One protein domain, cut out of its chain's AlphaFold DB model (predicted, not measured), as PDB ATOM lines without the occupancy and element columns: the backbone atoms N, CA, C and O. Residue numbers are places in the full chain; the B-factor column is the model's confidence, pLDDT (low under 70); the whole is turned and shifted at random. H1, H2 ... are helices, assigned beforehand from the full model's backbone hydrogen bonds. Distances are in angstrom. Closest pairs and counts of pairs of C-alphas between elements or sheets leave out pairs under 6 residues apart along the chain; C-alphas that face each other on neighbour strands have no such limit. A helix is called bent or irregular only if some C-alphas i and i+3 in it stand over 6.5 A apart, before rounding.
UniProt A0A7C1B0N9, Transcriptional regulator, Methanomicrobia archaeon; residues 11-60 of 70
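What this domain is: This is residues 11 to 60 of the 70 residues of the protein "Transcriptional regulator" of Methanomicrobia archaeon (UniProt A0A7C1B0N9). Three helices follow one another like an open bracket: H2 makes the long middle bar, H1 is set across its first end, and H3 turns off at its last end, with H1 and H3 far from each other. There is no closed core; residues 51 to 60, of which 51 to 58 belong to H3, stick out. The printed part has 50 residues, with three named helices in the order H1, H2, H3 and no named strand, and its class is all helix. It is only just loose, close to extended, with a radius of gyration of the C-alphas of 14.6 A, and the C-alphas span 41 by 20 by 16 A.

How they stand to each other: Begin with H1, residues 11 to 21, and look from it to H2, residues 28 to 44: the two touch, and their closest C-alphas are those of Ile 16 and Arg 28, 6.2 A apart. H2 touches H1 with residues 28 to 31 alone. The lines of the two helices stand at a steep tilt of 67 degrees, only just short of about perpendicular, and they run opposite ways. Go on along H2 to H3, residues 47 to 58, and you find that these two touch only at the corner by their link, and only just, with 3 pairs of C-alphas within 8 A. The closest C-alphas there are those of Val 41 and Phe 47, 6.8 A apart; residues 40 to 44 of H2 and 47 to 50 of H3 alone take part. Their lines are about perpendicular, at 89 degrees. H1 and H3 are apart. In the backbones of H1 and H2, every O i to N i+4 pair is within hydrogen-bond range; in H3, 6 of 8 are.

Where its parts are: Find C-alpha 11 at (41.444, 33.963, -34.901); from there H1 runs 15.2 A to C-alpha 21. Next find C-alpha 28 at (46.121, 37.827, -22.583), where H2, the longest helix with 17 residues, begins; it runs 23.8 A to C-alpha 44. H3 begins at C-alpha 47 and runs 16.7 A to C-alpha 58 at (20.314, 41.135, -8.945). H3 is irregular: C-alphas 52 and 55 are 7.3 A apart, and its line is a rough one.

The domain as a whole: Look for the two C-alphas farthest apart, those of Ser 22 and Ala 59, at 42.8 A. The printed part has no cut. The link from H1 to H2 is short, with 6 residues, and the link from H2 to H3 is tight, with 2. In the B-factor column the mean pLDDT of the printed part is 93.8, and no printed residue is under 70.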
ATOM      1  N   LEU A  11      40.852  32.770 -34.292       98.06
ATOM      2  CA  LEU A  11      41.444  33.963 -34.901       98.06
ATOM      3  C   LEU A  11      41.513  35.163 -33.938       98.06
ATOM      4  O   LEU A  11      42.397  36.012 -34.045       98.06
ATOM      5  N   TYR A  12      40.579  35.261 -32.987       97.38
ATOM      6  CA  TYR A  12      40.573  36.355 -32.013       97.38
ATOM      7  C   TYR A  12      41.623  36.105 -30.934       97.38
ATOM      8  O   TYR A  12      42.292  37.042 -30.499       97.38
ATOM      9  N   LEU A  13      41.784  34.843 -30.523       96.81
ATOM     10  CA  LEU A  13      42.833  34.438 -29.598       96.81
ATOM     11  C   LEU A  13      44.221  34.688 -30.205       96.81
ATOM     12  O   LEU A  13      45.059  35.295 -29.541       96.81
ATOM     13  N   GLU A  14      44.420  34.333 -31.475       98.25
ATOM     14  CA  GLU A  14      45.654  34.619 -32.218       98.25
ATOM     15  C   GLU A  14      45.949  36.126 -32.284       98.25
ATOM     16  O   GLU A  14      47.073  36.561 -32.028       98.25
ATOM     17  N   GLY A  15      44.936  36.954 -32.558       98.12
ATOM     18  CA  GLY A  15      45.089  38.411 -32.536       98.12
ATOM     19  C   GLY A  15      45.535  38.936 -31.166       98.12
ATOM     20  O   GLY A  15      46.411  39.801 -31.082       98.12
ATOM     21  N   ILE A  16      44.984  38.384 -30.079       97.88
ATOM     22  CA  ILE A  16      45.413  38.710 -28.711       97.88
ATOM     23  C   ILE A  16      46.862  38.271 -28.478       97.88
ATOM     24  O   ILE A  16      47.639  39.027 -27.892       97.88
ATOM     25  N   ASP A  17      47.248  37.094 -28.962       98.19
ATOM     26  CA  ASP A  17      48.614  36.584 -28.838       98.19
ATOM     27  C   ASP A  17      49.638  37.455 -29.547       98.19
ATOM     28  O   ASP A  17      50.689  37.757 -28.975       98.19
ATOM     29  N   ILE A  18      49.322  37.933 -30.748       98.56
ATOM     30  CA  ILE A  18      50.182  38.873 -31.470       98.56
ATOM     31  C   ILE A  18      50.365  40.156 -30.651       98.56
ATOM     32  O   ILE A  18      51.486  40.649 -30.525       98.56
ATOM     33  N   MET A  19      49.299  40.678 -30.034       98.31
ATOM     34  CA  MET A  19      49.405  41.881 -29.201       98.31
ATOM     35  C   MET A  19      50.289  41.667 -27.963       98.31
ATOM     36  O   MET A  19      51.080  42.543 -27.611       98.31
ATOM     37  N   VAL A  20      50.184  40.508 -27.311       98.31
ATOM     38  CA  VAL A  20      50.995  40.178 -26.128       98.31
ATOM     39  C   VAL A  20      52.459  39.969 -26.507       98.31
ATOM     40  O   VAL A  20      53.348  40.559 -25.900       98.31
ATOM     41  N   THR A  21      52.721  39.171 -27.542       98.25
ATOM     42  CA  THR A  21      54.087  38.882 -28.016       98.25
ATOM     43  C   THR A  21      54.796  40.119 -28.560       98.25
ATOM     44  O   THR A  21      56.007  40.243 -28.410       98.25
ATOM     45  N   SER A  22      54.043  41.069 -29.116       98.31
ATOM     46  CA  SER A  22      54.565  42.371 -29.552       98.31
ATOM     47  C   SER A  22      54.762  43.373 -28.403       98.31
ATOM     48  O   SER A  22      55.222  44.487 -28.642       98.31
ATOM     49  N   GLY A  23      54.414  43.010 -27.164       97.75
ATOM     50  CA  GLY A  23      54.628  43.837 -25.974       97.75
ATOM     51  C   GLY A  23      53.576  44.922 -25.722       97.75
ATOM     52  O   GLY A  23      53.782  45.751 -24.839       97.75
ATOM     53  N   TYR A  24      52.445  44.929 -26.441       97.56
ATOM     54  CA  TYR A  24      51.352  45.885 -26.183       97.56
ATOM     55  C   TYR A  24      50.646  45.621 -24.848       97.56
ATOM     56  O   TYR A  24      50.132  46.545 -24.225       97.56
ATOM     57  N   TYR A  25      50.625  44.360 -24.412       98.19
ATOM     58  CA  TYR A  25      50.056  43.929 -23.136       98.19
ATOM     59  C   TYR A  25      50.962  42.884 -22.491       98.19
ATOM     60  O   TYR A  25      51.552  42.064 -23.195       98.19
ATOM     61  N   ALA A  26      51.027  42.841 -21.158       97.19
ATOM     62  CA  ALA A  26      51.884  41.883 -20.461       97.19
ATOM     63  C   ALA A  26      51.357  40.441 -20.552       97.19
ATOM     64  O   ALA A  26      52.116  39.488 -20.393       97.19
ATOM     65  N   ASN A  27      50.046  40.257 -20.742       97.94
ATOM     66  CA  ASN A  27      49.409  38.947 -20.898       97.94
ATOM     67  C   ASN A  27      48.012  39.061 -21.529       97.94
ATOM     68  O   ASN A  27      47.396  40.129 -21.534       97.94
ATOM     69  N   ARG A  28      47.469  37.922 -21.989       96.12
ATOM     70  CA  ARG A  28      46.121  37.827 -22.583       96.12
ATOM     71  C   ARG A  28      45.042  38.395 -21.660       96.12
ATOM     72  O   ARG A  28      44.163  39.127 -22.098       96.12
ATOM     73  N   SER A  29      45.123  38.080 -20.368       96.31
ATOM     74  CA  SER A  29      44.128  38.508 -19.383       96.31
ATOM     75  C   SER A  29      44.105  40.026 -19.204       96.31
ATOM     76  O   SER A  29      43.048  40.590 -18.936       96.31
ATOM     77  N   GLU A  30      45.245  40.701 -19.335       97.06
ATOM     78  CA  GLU A  30      45.316  42.160 -19.341       97.06
ATOM     79  C   GLU A  30      44.668  42.740 -20.595       97.06
ATOM     80  O   GLU A  30      43.765  43.563 -20.457       97.06
ATOM     81  N   ALA A  31      45.041  42.247 -21.780       97.44
ATOM     82  CA  ALA A  31      44.453  42.680 -23.048       97.44
ATOM     83  C   ALA A  31      42.918  42.559 -23.037       97.44
ATOM     84  O   ALA A  31      42.206  43.516 -23.341       97.44
ATOM     85  N   ILE A  32      42.398  41.409 -22.591       96.56
ATOM     86  CA  ILE A  32      40.955  41.150 -22.496       96.56
ATOM     87  C   ILE A  32      40.290  42.103 -21.495       96.56
ATOM     88  O   ILE A  32      39.243  42.678 -21.791       96.56
ATOM     89  N   ARG A  33      40.879  42.305 -20.308       95.75
ATOM     90  CA  ARG A  33      40.313  43.227 -19.307       95.75
ATOM     91  C   ARG A  33      40.295  44.672 -19.800       95.75
ATOM     92  O   ARG A  33      39.340  45.380 -19.483       95.75
ATOM     93  N   THR A  34      41.312  45.103 -20.543       97.19
ATOM     94  CA  THR A  34      41.362  46.441 -21.149       97.19
ATOM     95  C   THR A  34      40.275  46.592 -22.206       97.19
ATOM     96  O   THR A  34      39.461  47.501 -22.094       97.19
ATOM     97  N   ALA A  35      40.142  45.630 -23.126       96.38
ATOM     98  CA  ALA A  35      39.079  45.649 -24.132       96.38
ATOM     99  C   ALA A  35      37.669  45.704 -23.507       96.38
ATOM    100  O   ALA A  35      36.824  46.492 -23.930       96.38
ATOM    101  N   VAL A  36      37.418  44.914 -22.454       95.44
ATOM    102  CA  VAL A  36      36.135  44.930 -21.727       95.44
ATOM    103  C   VAL A  36      35.901  46.267 -21.020       95.44
ATOM    104  O   VAL A  36      34.783  46.783 -21.041       95.44
ATOM    105  N   ARG A  37      36.935  46.852 -20.398       95.25
ATOM    106  CA  ARG A  37      36.851  48.181 -19.771       95.25
ATOM    107  C   ARG A  37      36.471  49.239 -20.798       95.25
ATOM    108  O   ARG A  37      35.550  50.009 -20.538       95.25
ATOM    109  N   ASP A  38      37.171  49.268 -21.923       96.62
ATOM    110  CA  ASP A  38      36.983  50.288 -22.950       96.62
ATOM    111  C   ASP A  38      35.583  50.189 -23.552       96.62
ATOM    112  O   ASP A  38      34.902  51.203 -23.698       96.62
ATOM    113  N   LEU A  39      35.102  48.963 -23.784       96.38
ATOM    114  CA  LEU A  39      33.728  48.713 -24.205       96.38
ATOM    115  C   LEU A  39      32.711  49.239 -23.181       96.38
ATOM    116  O   LEU A  39      31.784  49.950 -23.550       96.38
ATOM    117  N   ILE A  40      32.891  48.942 -21.891       95.19
ATOM    118  CA  ILE A  40      31.993  49.423 -20.829       95.19
ATOM    119  C   ILE A  40      31.974  50.951 -20.770       95.19
ATOM    120  O   ILE A  40      30.906  51.552 -20.666       95.19
ATOM    121  N   VAL A  41      33.142  51.593 -20.810       94.44
ATOM    122  CA  VAL A  41      33.231  53.056 -20.745       94.44
ATOM    123  C   VAL A  41      32.562  53.684 -21.963       94.44
ATOM    124  O   VAL A  41      31.804  54.638 -21.804       94.44
ATOM    125  N   LYS A  42      32.791  53.118 -23.150       95.50
ATOM    126  CA  LYS A  42      32.209  53.590 -24.405       95.50
ATOM    127  C   LYS A  42      30.685  53.445 -24.436       95.50
ATOM    128  O   LYS A  42      30.001  54.406 -24.764       95.50
ATOM    129  N   GLU A  43      30.160  52.268 -24.099       95.56
ATOM    130  CA  GLU A  43      28.737  51.949 -24.285       95.56
ATOM    131  C   GLU A  43      27.862  52.367 -23.092       95.56
ATOM    132  O   GLU A  43      26.684  52.679 -23.260       95.56
ATOM    133  N   LEU A  44      28.414  52.390 -21.871       92.62
ATOM    134  CA  LEU A  44      27.673  52.741 -20.650       92.62
ATOM    135  C   LEU A  44      28.047  54.112 -20.075       92.62
ATOM    136  O   LEU A  44      27.466  54.516 -19.071       92.62
ATOM    137  N   GLY A  45      29.008  54.829 -20.662       91.69
ATOM    138  CA  GLY A  45      29.458  56.130 -20.152       91.69
ATOM    139  C   GLY A  45      30.265  56.045 -18.848       91.69
ATOM    140  O   GLY A  45      30.466  57.054 -18.176       91.69
ATOM    141  N   GLY A  46      30.731  54.847 -18.476       90.12
ATOM    142  CA  GLY A  46      31.590  54.608 -17.316       90.12
ATOM    143  C   GLY A  46      30.988  53.705 -16.234       90.12
ATOM    144  O   GLY A  46      29.827  53.306 -16.259       90.12
ATOM    145  N   PHE A  47      31.810  53.369 -15.236       89.88
ATOM    146  CA  PHE A  47      31.465  52.384 -14.199       89.88
ATOM    147  C   PHE A  47      30.377  52.844 -13.220       89.88
ATOM    148  O   PHE A  47      29.765  52.008 -12.555       89.88
ATOM    149  N   GLN A  48      30.104  54.148 -13.136       90.56
ATOM    150  CA  GLN A  48      29.048  54.678 -12.269       90.56
ATOM    151  C   GLN A  48      27.662  54.166 -12.685       90.56
ATOM    152  O   GLN A  48      26.834  53.870 -11.825       90.56
ATOM    153  N   GLU A  49      27.428  53.978 -13.989       90.44
ATOM    154  CA  GLU A  49      26.159  53.438 -14.481       90.44
ATOM    155  C   GLU A  49      25.959  51.963 -14.131       90.44
ATOM    156  O   GLU A  49      24.827  51.520 -13.938       90.44
ATOM    157  N   ILE A  50      27.043  51.203 -13.950       89.94
ATOM    158  CA  ILE A  50      26.953  49.819 -13.471       89.94
ATOM    159  C   ILE A  50      26.456  49.785 -12.026       89.94
ATOM    160  O   ILE A  50      25.616  48.951 -11.693       89.94
ATOM    161  N   GLU A  51      26.936  50.684 -11.164       89.06
ATOM    162  CA  GLU A  51      26.502  50.730  -9.764       89.06
ATOM    163  C   GLU A  51      25.013  51.072  -9.657       89.06
ATOM    164  O   GLU A  51      24.266  50.374  -8.972       89.06
ATOM    165  N   LYS A  52      24.559  52.074 -10.419       89.75
ATOM    166  CA  LYS A  52      23.143  52.465 -10.475       89.75
ATOM    167  C   LYS A  52      22.244  51.324 -10.960       89.75
ATOM    168  O   LYS A  52      21.139  51.155 -10.452       89.75
ATOM    169  N   ARG A  53      22.716  50.522 -11.922       90.31
ATOM    170  CA  ARG A  53      21.960  49.399 -12.508       90.31
ATOM    171  C   ARG A  53      22.144  48.072 -11.763       90.31
ATOM    172  O   ARG A  53      21.429  47.116 -12.051       90.31
ATOM    173  N   ARG A  54      23.051  47.987 -10.784       89.62
ATOM    174  CA  ARG A  54      23.326  46.756 -10.021       89.62
ATOM    175  C   ARG A  54      22.086  46.144  -9.352       89.62
ATOM    176  O   ARG A  54      21.979  44.918  -9.397       89.62
ATOM    177  N   PRO A  55      21.148  46.914  -8.763       89.75
ATOM    178  CA  PRO A  55      19.921  46.342  -8.208       89.75
ATOM    179  C   PRO A  55      19.080  45.620  -9.267       89.75
ATOM    180  O   PRO A  55      18.542  44.555  -8.987       89.75
ATOM    181  N   LEU A  56      19.039  46.150 -10.496       86.56
ATOM    182  CA  LEU A  56      18.315  45.542 -11.615       86.56
ATOM    183  C   LEU A  56      18.936  44.199 -12.011       86.56
ATOM    184  O   LEU A  56      18.213  43.242 -12.252       86.56
ATOM    185  N   LEU A  57      20.271  44.106 -12.017       83.12
ATOM    186  CA  LEU A  57      20.979  42.860 -12.336       83.12
ATOM    187  C   LEU A  57      20.733  41.757 -11.300       83.12
ATOM    188  O   LEU A  57      20.647  40.595 -11.674       83.12
ATOM    189  N   LYS A  58      20.609  42.106 -10.014       79.50
ATOM    190  CA  LYS A  58      20.314  41.135  -8.945       79.50
ATOM    191  C   LYS A  58      18.878  40.614  -8.976       79.50
ATOM    192  O   LYS A  58      18.609  39.581  -8.382       79.50
ATOM    193  N   ALA A  59      17.975  41.347  -9.620       78.94
ATOM    194  CA  ALA A  59      16.587  40.944  -9.800       78.94
ATOM    195  C   ALA A  59      16.378  40.079 -11.058       78.94
ATOM    196  O   ALA A  59      15.281  39.563 -11.259       78.94
ATOM    197  N   LEU A  60      17.400  39.932 -11.914       73.69
ATOM    198  CA  LEU A  60      17.339  39.024 -13.053       73.69
ATOM    199  C   LEU A  60      17.569  37.586 -12.575       73.69
ATOM    200  O   LEU A  60      18.530  37.362 -11.835       73.69
TER     201      LEU A  60